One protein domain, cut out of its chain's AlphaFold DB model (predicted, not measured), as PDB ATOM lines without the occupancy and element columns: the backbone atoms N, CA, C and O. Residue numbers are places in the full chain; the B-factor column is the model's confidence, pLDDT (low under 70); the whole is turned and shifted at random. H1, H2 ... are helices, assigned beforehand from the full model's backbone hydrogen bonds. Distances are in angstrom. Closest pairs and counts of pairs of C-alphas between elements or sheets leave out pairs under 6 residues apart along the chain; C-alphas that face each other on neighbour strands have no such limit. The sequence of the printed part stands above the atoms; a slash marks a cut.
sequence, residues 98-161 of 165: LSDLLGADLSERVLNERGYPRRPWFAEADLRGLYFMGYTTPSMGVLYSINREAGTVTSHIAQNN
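Overview. This is residues 98 to 161 of the 165 residues of an uncharacterized protein of Oxalobacteraceae bacterium (UniProt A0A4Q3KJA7). A long helix, H3, makes one side of a flat domain, and two short helices, H1 and H2, form a small corner group on the other side. Between them winds a long loop, residues 111 to 141, which runs out from H2, folds back near residues 123 to 128 and returns to the beginning of H3. The printed part has 64 residues with three named helices, in the order H1, H2, H3, and no named strand; the class is all helix, though under half of the residues, 31 of 64, are in named elements. It is only just compact, close to loose, with a radius of gyration of the C-alphas of 12.5 A, and the C-alphas span 33 by 28 by 15 A.

Along the chain. H3, the longest helix, is residues 142 to 160, 26.3 A from C-alpha 142 at (-34.709, -13.049, -29.413) to C-alpha 160 at (-55.765, 1.443, -23.341). H2 is residues 104 to 110, 10.2 A from first to last C-alpha. H1 is residues 98 to 102, 6.1 A long, beginning with C-alpha 98 at (-50.404, -15.948, -39.089).

Arrangement. H3 touches no helix; it is apart from H2 and apart from H1. H1 and H2 are close but not clearly touching, with 2 pairs of C-alphas within 8 A; their closest C-alphas, those of Ser 99 and Ser 107, are 5.4 A apart. In H1 and H3 every O i to N i+4 pair is within hydrogen-bond range, and in H2 2 of 3 are.

Size, cuts and confidence. The two C-alphas farthest apart, those of Asp 105 and Met 140, are 33.7 A apart. The printed part has no cut. The link from H1 to H2 is tight, with 1 residue; that from H2 to H3 is long, with 31 residues. The mean pLDDT of the printed part is 89.1, and residues 137 to 139 are under 70.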
ATOM      1  N   LEU A  98     -49.357 -16.820 -39.631       93.94
ATOM      2  CA  LEU A  98     -50.404 -15.948 -39.089       93.94
ATOM      3  C   LEU A  98     -51.599 -15.799 -40.028       93.94
ATOM      4  O   LEU A  98     -52.715 -15.639 -39.544       93.94
ATOM      5  N   SER A  99     -51.379 -15.857 -41.343       92.62
ATOM      6  CA  SER A  99     -52.456 -15.633 -42.306       92.62
ATOM      7  C   SER A  99     -53.584 -16.657 -42.169       92.62
ATOM      8  O   SER A  99     -54.759 -16.296 -42.190       92.62
ATOM      9  N   ASP A 100     -53.220 -17.921 -41.952       91.88
ATOM     10  CA  ASP A 100     -54.173 -19.023 -41.789       91.88
ATOM     11  C   ASP A 100     -54.954 -18.911 -40.472       91.88
ATOM     12  O   ASP A 100     -56.125 -19.269 -40.407       91.88
ATOM     13  N   LEU A 101     -54.316 -18.376 -39.424       93.44
ATOM     14  CA  LEU A 101     -54.939 -18.180 -38.115       93.44
ATOM     15  C   LEU A 101     -55.922 -17.002 -38.107       93.44
ATOM     16  O   LEU A 101     -56.961 -17.072 -37.457       93.44
ATOM     17  N   LEU A 102     -55.569 -15.903 -38.778       93.69
ATOM     18  CA  LEU A 102     -56.331 -14.652 -38.738       93.69
ATOM     19  C   LEU A 102     -57.431 -14.585 -39.808       93.69
ATOM     20  O   LEU A 102     -58.355 -13.787 -39.674       93.69
ATOM     21  N   GLY A 103     -57.340 -15.399 -40.862       94.56
ATOM     22  CA  GLY A 103     -58.216 -15.313 -42.030       94.56
ATOM     23  C   GLY A 103     -57.823 -14.173 -42.977       94.56
ATOM     24  O   GLY A 103     -57.051 -13.280 -42.617       94.56
ATOM     25  N   ALA A 104     -58.333 -14.210 -44.211       92.81
ATOM     26  CA  ALA A 104     -57.901 -13.314 -45.290       92.81
ATOM     27  C   ALA A 104     -58.106 -11.825 -44.950       92.81
ATOM     28  O   ALA A 104     -57.150 -11.049 -45.005       92.81
ATOM     29  N   ASP A 105     -59.313 -11.457 -44.514       93.00
ATOM     30  CA  ASP A 105     -59.703 -10.062 -44.271       93.00
ATOM     31  C   ASP A 105     -58.850  -9.396 -43.182       93.00
ATOM     32  O   ASP A 105     -58.362  -8.273 -43.339       93.00
ATOM     33  N   LEU A 106     -58.632 -10.090 -42.061       94.12
ATOM     34  CA  LEU A 106     -57.828  -9.555 -40.965       94.12
ATOM     35  C   LEU A 106     -56.344  -9.524 -41.341       94.12
ATOM     36  O   LEU A 106     -55.650  -8.553 -41.034       94.12
ATOM     37  N   SER A 107     -55.869 -10.548 -42.051       95.19
ATOM     38  CA  SER A 107     -54.480 -10.646 -42.502       95.19
ATOM     39  C   SER A 107     -54.076  -9.488 -43.407       95.19
ATOM     40  O   SER A 107     -53.007  -8.914 -43.210       95.19
ATOM     41  N   GLU A 108     -54.929  -9.095 -44.355       94.56
ATOM     42  CA  GLU A 108     -54.654  -7.975 -45.265       94.56
ATOM     43  C   GLU A 108     -54.479  -6.644 -44.515       94.56
ATOM     44  O   GLU A 108     -53.655  -5.796 -44.884       94.56
ATOM     45  N   ARG A 109     -55.213  -6.478 -43.410       94.88
ATOM     46  CA  ARG A 109     -55.162  -5.277 -42.572       94.88
ATOM     47  C   ARG A 109     -53.915  -5.241 -41.690       94.88
ATOM     48  O   ARG A 109     -53.287  -4.186 -41.569       94.88
ATOM     49  N   VAL A 110     -53.537  -6.375 -41.089       95.56
ATOM     50  CA  VAL A 110     -52.534  -6.401 -40.006       95.56
ATOM     51  C   VAL A 110     -51.166  -6.950 -40.406       95.56
ATOM     52  O   VAL A 110     -50.172  -6.602 -39.762       95.56
ATOM     53  N   LEU A 111     -51.069  -7.759 -41.465       95.00
ATOM     54  CA  LEU A 111     -49.823  -8.393 -41.903       95.00
ATOM     55  C   LEU A 111     -49.203  -7.668 -43.105       95.00
ATOM     56  O   LEU A 111     -49.877  -7.069 -43.943       95.00
ATOM     57  N   ASN A 112     -47.877  -7.675 -43.188       91.56
ATOM     58  CA  ASN A 112     -47.142  -7.239 -44.369       91.56
ATOM     59  C   ASN A 112     -47.086  -8.356 -45.425       91.56
ATOM     60  O   ASN A 112     -47.484  -9.490 -45.177       91.56
ATOM     61  N   GLU A 113     -46.512  -8.051 -46.586       89.62
ATOM     62  CA  GLU A 113     -46.358  -8.982 -47.718       89.62
ATOM     63  C   GLU A 113     -45.592 -10.276 -47.374       89.62
ATOM     64  O   GLU A 113     -45.663 -11.266 -48.099       89.62
ATOM     65  N   ARG A 114     -44.843 -10.292 -46.265       88.12
ATOM     66  CA  ARG A 114     -44.089 -11.457 -45.782       88.12
ATOM     67  C   ARG A 114     -44.853 -12.271 -44.729       88.12
ATOM     68  O   ARG A 114     -44.281 -13.221 -44.197       88.12
ATOM     69  N   GLY A 115     -46.093 -11.897 -44.405       91.75
ATOM     70  CA  GLY A 115     -46.921 -12.533 -43.375       91.75
ATOM     71  C   GLY A 115     -46.590 -12.106 -41.940       91.75
ATOM     72  O   GLY A 115     -47.117 -12.685 -40.997       91.75
ATOM     73  N   TYR A 116     -45.720 -11.110 -41.744       91.75
ATOM     74  CA  TYR A 116     -45.394 -10.597 -40.409       91.75
ATOM     75  C   TYR A 116     -46.331  -9.447 -40.022       91.75
ATOM     76  O   TYR A 116     -46.683  -8.647 -40.890       91.75
ATOM     77  N   PRO A 117     -46.665  -9.279 -38.735       93.62
ATOM     78  CA  PRO A 117     -47.419  -8.128 -38.251       93.62
ATOM     79  C   PRO A 117     -46.737  -6.811 -38.622       93.62
ATOM     80  O   PRO A 117     -45.534  -6.638 -38.424       93.62
ATOM     81  N   ARG A 118     -47.508  -5.856 -39.151       92.25
ATOM     82  CA  ARG A 118     -47.006  -4.517 -39.506       92.25
ATOM     83  C   ARG A 118     -46.616  -3.712 -38.272       92.25
ATOM     84  O   ARG A 118     -45.744  -2.848 -38.351       92.25
ATOM     85  N   ARG A 119     -47.308  -3.952 -37.157       91.44
ATOM     86  CA  ARG A 119     -47.152  -3.253 -35.879       91.44
ATOM     87  C   ARG A 119     -47.447  -4.218 -34.725       91.44
ATOM     88  O   ARG A 119     -48.168  -5.191 -34.941       91.44
ATOM     89  N   PRO A 120     -46.942  -3.949 -33.509       91.25
ATOM     90  CA  PRO A 120     -47.242  -4.787 -32.351       91.25
ATOM     91  C   PRO A 120     -48.702  -4.670 -31.874       91.25
ATOM     92  O   PRO A 120     -49.175  -5.557 -31.174       91.25
ATOM     93  N   TRP A 121     -49.415  -3.603 -32.252       93.12
ATOM     94  CA  TRP A 121     -50.854  -3.400 -32.031       93.12
ATOM     95  C   TRP A 121     -51.409  -2.336 -32.996       93.12
ATOM     96  O   TRP A 121     -50.652  -1.678 -33.722       93.12
ATOM     97  N   PHE A 122     -52.731  -2.162 -32.971       92.69
ATOM     98  CA  PHE A 122     -53.512  -1.285 -33.846       92.69
ATOM     99  C   PHE A 122     -54.446  -0.394 -33.008       92.69
ATOM    100  O   PHE A 122     -54.824  -0.763 -31.897       92.69
ATOM    101  N   ALA A 123     -54.752   0.814 -33.491       88.31
ATOM    102  CA  ALA A 123     -55.542   1.808 -32.745       88.31
ATOM    103  C   ALA A 123     -57.049   1.717 -33.053       88.31
ATOM    104  O   ALA A 123     -57.884   2.200 -32.280       88.31
ATOM    105  N   GLU A 124     -57.368   1.103 -34.190       90.88
ATOM    106  CA  GLU A 124     -58.694   0.816 -34.708       90.88
ATOM    107  C   GLU A 124     -59.518   0.051 -33.667       90.88
ATOM    108  O   GLU A 124     -59.042  -0.912 -33.065       90.88
ATOM    109  N   ALA A 125     -60.753   0.501 -33.426       86.81
ATOM    110  CA  ALA A 125     -61.574   0.019 -32.316       86.81
ATOM    111  C   ALA A 125     -61.854  -1.491 -32.382       86.81
ATOM    112  O   ALA A 125     -61.855  -2.151 -31.348       86.81
ATOM    113  N   ASP A 126     -62.038  -2.032 -33.587       89.38
ATOM    114  CA  ASP A 126     -62.286  -3.452 -33.852       89.38
ATOM    115  C   ASP A 126     -61.019  -4.323 -33.781       89.38
ATOM    116  O   ASP A 126     -61.116  -5.546 -33.754       89.38
ATOM    117  N   LEU A 127     -59.836  -3.704 -33.722       91.06
ATOM    118  CA  LEU A 127     -58.546  -4.378 -33.539       91.06
ATOM    119  C   LEU A 127     -57.986  -4.203 -32.120       91.06
ATOM    120  O   LEU A 127     -56.918  -4.736 -31.803       91.06
ATOM    121  N   ARG A 128     -58.679  -3.467 -31.242       88.31
ATOM    122  CA  ARG A 128     -58.272  -3.328 -29.840       88.31
ATOM    123  C   ARG A 128     -58.283  -4.690 -29.152       88.31
ATOM    124  O   ARG A 128     -59.205  -5.479 -29.315       88.31
ATOM    125  N   GLY A 129     -57.243  -4.955 -28.365       88.44
ATOM    126  CA  GLY A 129     -57.046  -6.259 -27.724       88.44
ATOM    127  C   GLY A 129     -56.196  -7.236 -28.539       88.44
ATOM    128  O   GLY A 129     -55.703  -8.203 -27.964       88.44
ATOM    129  N   LEU A 130     -55.944  -6.965 -29.826       92.44
ATOM    130  CA  LEU A 130     -55.023  -7.751 -30.643       92.44
ATOM    131  C   LEU A 130     -53.589  -7.227 -30.498       92.44
ATOM    132  O   LEU A 130     -53.295  -6.074 -30.821       92.44
ATOM    133  N   TYR A 131     -52.688  -8.102 -30.054       93.38
ATOM    134  CA  TYR A 131     -51.274  -7.791 -29.867       93.38
ATOM    135  C   TYR A 131     -50.385  -8.847 -30.510       93.38
ATOM    136  O   TYR A 131     -50.656 -10.043 -30.437       93.38
ATOM    137  N   PHE A 132     -49.279  -8.391 -31.085       93.00
ATOM    138  CA  PHE A 132     -48.263  -9.230 -31.697       93.00
ATOM    139  C   PHE A 132     -46.930  -9.041 -30.978       93.00
ATOM    140  O   PHE A 132     -46.435  -7.922 -30.850       93.00
ATOM    141  N   MET A 133     -46.329 -10.144 -30.538       90.94
ATOM    142  CA  MET A 133     -45.062 -10.159 -29.806       90.94
ATOM    143  C   MET A 133     -44.156 -11.254 -30.360       90.94
ATOM    144  O   MET A 133     -44.643 -12.313 -30.750       90.94
ATOM    145  N   GLY A 134     -42.844 -11.005 -30.406       88.00
ATOM    146  CA  GLY A 134     -41.877 -12.002 -30.882       88.00
ATOM    147  C   GLY A 134     -41.829 -12.169 -32.404       88.00
ATOM    148  O   GLY A 134     -41.191 -13.093 -32.900       88.00
ATOM    149  N   TYR A 135     -42.462 -11.261 -33.148       87.12
ATOM    150  CA  TYR A 135     -42.395 -11.204 -34.613       87.12
ATOM    151  C   TYR A 135     -41.344 -10.218 -35.135       87.12
ATOM    152  O   TYR A 135     -41.219 -10.026 -36.345       87.12
ATOM    153  N   THR A 136     -40.585  -9.584 -34.241       77.50
ATOM    154  CA  THR A 136     -39.422  -8.788 -34.628       77.50
ATOM    155  C   THR A 136     -38.183  -9.677 -34.686       77.50
ATOM    156  O   THR A 136     -38.069 -10.689 -33.999       77.50
ATOM    157  N   THR A 137     -37.232  -9.301 -35.535       69.00
ATOM    158  CA  THR A 137     -35.922  -9.952 -35.657       69.00
ATOM    159  C   THR A 137     -34.868  -9.069 -35.001       69.00
ATOM    160  O   THR A 137     -34.351  -8.145 -35.640       69.00
ATOM    161  N   PRO A 138     -34.577  -9.288 -33.714       68.50
ATOM    162  CA  PRO A 138     -33.715  -8.402 -32.959       68.50
ATOM    163  C   PRO A 138     -32.234  -8.707 -33.153       68.50
ATOM    164  O   PRO A 138     -31.807  -9.857 -33.209       68.50
ATOM    165  N   SER A 139     -31.423  -7.652 -33.145       64.44
ATOM    166  CA  SER A 139     -29.959  -7.744 -33.191       64.44
ATOM    167  C   SER A 139     -29.316  -8.148 -31.858       64.44
ATOM    168  O   SER A 139     -28.160  -8.553 -31.845       64.44
ATOM    169  N   MET A 140     -30.046  -8.041 -30.743       70.88
ATOM    170  CA  MET A 140     -29.548  -8.272 -29.373       70.88
ATOM    171  C   MET A 140     -29.981  -9.629 -28.787       70.88
ATOM    172  O   MET A 140     -29.791  -9.874 -27.599       70.88
ATOM    173  N   GLY A 141     -30.571 -10.502 -29.609       79.25
ATOM    174  CA  GLY A 141     -31.096 -11.802 -29.193       79.25
ATOM    175  C   GLY A 141     -32.610 -11.800 -28.975       79.25
ATOM    176  O   GLY A 141     -33.193 -10.848 -28.459       79.25
ATOM    177  N   VAL A 142     -33.244 -12.903 -29.380       83.69
ATOM    178  CA  VAL A 142     -34.709 -13.049 -29.413       83.69
ATOM    179  C   VAL A 142     -35.322 -12.913 -28.021       83.69
ATOM    180  O   VAL A 142     -36.231 -12.112 -27.828       83.69
ATOM    181  N   LEU A 143     -34.777 -13.619 -27.027       87.44
ATOM    182  CA  LEU A 143     -35.321 -13.620 -25.663       87.44
ATOM    183  C   LEU A 143     -35.254 -12.242 -24.998       87.44
ATOM    184  O   LEU A 143     -36.224 -11.796 -24.388       87.44
ATOM    185  N   TYR A 144     -34.122 -11.548 -25.146       86.25
ATOM    186  CA  TYR A 144     -33.946 -10.206 -24.596       86.25
ATOM    187  C   TYR A 144     -34.955  -9.219 -25.193       86.25
ATOM    188  O   TYR A 144     -35.560  -8.420 -24.478       86.25
ATOM    189  N   SER A 145     -35.171  -9.285 -26.504       85.94
ATOM    190  CA  SER A 145     -36.114  -8.392 -27.169       85.94
ATOM    191  C   SER A 145     -37.565  -8.716 -26.867       85.94
ATOM    192  O   SER A 145     -38.313  -7.780 -26.611       85.94
ATOM    193  N   ILE A 146     -37.946  -9.995 -26.787       89.81
ATOM    194  CA  ILE A 146     -39.290 -10.386 -26.335       89.81
ATOM    195  C   ILE A 146     -39.551  -9.841 -24.928       89.81
ATOM    196  O   ILE A 146     -40.610  -9.273 -24.679       89.81
ATOM    197  N   ASN A 147     -38.576  -9.932 -24.019       90.25
ATOM    198  CA  ASN A 147     -38.725  -9.394 -22.667       90.25
ATOM    199  C   ASN A 147     -38.989  -7.873 -22.666       90.25
ATOM    200  O   ASN A 147     -39.874  -7.394 -21.957       90.25
ATOM    201  N   ARG A 148     -38.282  -7.106 -23.505       88.50
ATOM    202  CA  ARG A 148     -38.519  -5.658 -23.642       88.50
ATOM    203  C   ARG A 148     -39.841  -5.323 -24.332       88.50
ATOM    204  O   ARG A 148     -40.511  -4.365 -23.938       88.50
ATOM    205  N   GLU A 149     -40.213  -6.087 -25.354       89.88
ATOM    206  CA  GLU A 149     -41.503  -5.950 -26.035       89.88
ATOM    207  C   GLU A 149     -42.655  -6.211 -25.072       89.88
ATOM    208  O   GLU A 149     -43.604  -5.431 -25.046       89.88
ATOM    209  N   ALA A 150     -42.535  -7.227 -24.215       92.12
ATOM    210  CA  ALA A 150     -43.526  -7.538 -23.196       92.12
ATOM    211  C   ALA A 150     -43.790  -6.347 -22.268       92.12
ATOM    212  O   ALA A 150     -44.949  -6.009 -22.033       92.12
ATOM    213  N   GLY A 151     -42.750  -5.646 -21.806       92.38
ATOM    214  CA  GLY A 151     -42.916  -4.428 -21.001       92.38
ATOM    215  C   GLY A 151     -43.669  -3.311 -21.737       92.38
ATOM    216  O   GLY A 151     -44.532  -2.645 -21.165       92.38
ATOM    217  N   THR A 152     -43.394  -3.139 -23.031       91.06
ATOM    218  CA  THR A 152     -44.080  -2.140 -23.870       91.06
ATOM    219  C   THR A 152     -45.553  -2.495 -24.075       91.06
ATOM    220  O   THR A 152     -46.430  -1.660 -23.869       91.06
ATOM    221  N   VAL A 153     -45.830  -3.748 -24.447       91.94
ATOM    222  CA  VAL A 153     -47.185  -4.247 -24.711       91.94
ATOM    223  C   VAL A 153     -48.036  -4.225 -23.443       91.94
ATOM    224  O   VAL A 153     -49.165  -3.752 -23.479       91.94
ATOM    225  N   THR A 154     -47.496  -4.662 -22.304       92.81
ATOM    226  CA  THR A 154     -48.221  -4.639 -21.020       92.81
ATOM    227  C   THR A 154     -48.552  -3.219 -20.567       92.81
ATOM    228  O   THR A 154     -49.681  -2.967 -20.152       92.81
ATOM    229  N   SER A 155     -47.619  -2.274 -20.723       92.62
ATOM    230  CA  SER A 155     -47.878  -0.853 -20.445       92.62
ATOM    231  C   SER A 155     -48.988  -0.299 -21.344       92.62
ATOM    232  O   SER A 155     -49.869   0.413 -20.868       92.62
ATOM    233  N   HIS A 156     -48.981  -0.666 -22.631       92.38
ATOM    234  CA  HIS A 156     -50.034  -0.270 -23.564       92.38
ATOM    235  C   HIS A 156     -51.394  -0.864 -23.176       92.38
ATOM    236  O   HIS A 156     -52.388  -0.141 -23.163       92.38
ATOM    237  N   ILE A 157     -51.444  -2.153 -22.826       91.56
ATOM    238  CA  ILE A 157     -52.666  -2.824 -22.365       91.56
ATOM    239  C   ILE A 157     -53.236  -2.104 -21.142       91.56
ATOM    240  O   ILE A 157     -54.405  -1.736 -21.164       91.56
ATOM    241  N   ALA A 158     -52.418  -1.839 -20.119       91.25
ATOM    242  CA  ALA A 158     -52.867  -1.208 -18.877       91.25
ATOM    243  C   ALA A 158     -53.466   0.198 -19.079       91.25
ATOM    244  O   ALA A 158     -54.333   0.611 -18.315       91.25
ATOM    245  N   GLN A 159     -53.006   0.933 -20.094       89.25
ATOM    246  CA  GLN A 159     -53.469   2.294 -20.385       89.25
ATOM    247  C   GLN A 159     -54.686   2.341 -21.318       89.25
ATOM    248  O   GLN A 159     -55.454   3.297 -21.258       89.25
ATOM    249  N   ASN A 160     -54.842   1.351 -22.202       83.88
ATOM    250  CA  ASN A 160     -55.765   1.443 -23.341       83.88
ATOM    251  C   ASN A 160     -56.865   0.379 -23.346       83.88
ATOM    252  O   ASN A 160     -57.839   0.524 -24.084       83.88
ATOM    253  N   ASN A 161     -56.727  -0.669 -22.532       76.81
ATOM    254  CA  ASN A 161     -57.718  -1.723 -22.408       76.81
ATOM    255  C   ASN A 161     -58.260  -1.747 -20.979       76.81
ATOM    256  O   ASN A 161     -57.556  -2.107 -20.040       76.81
TER     257      ASN A 161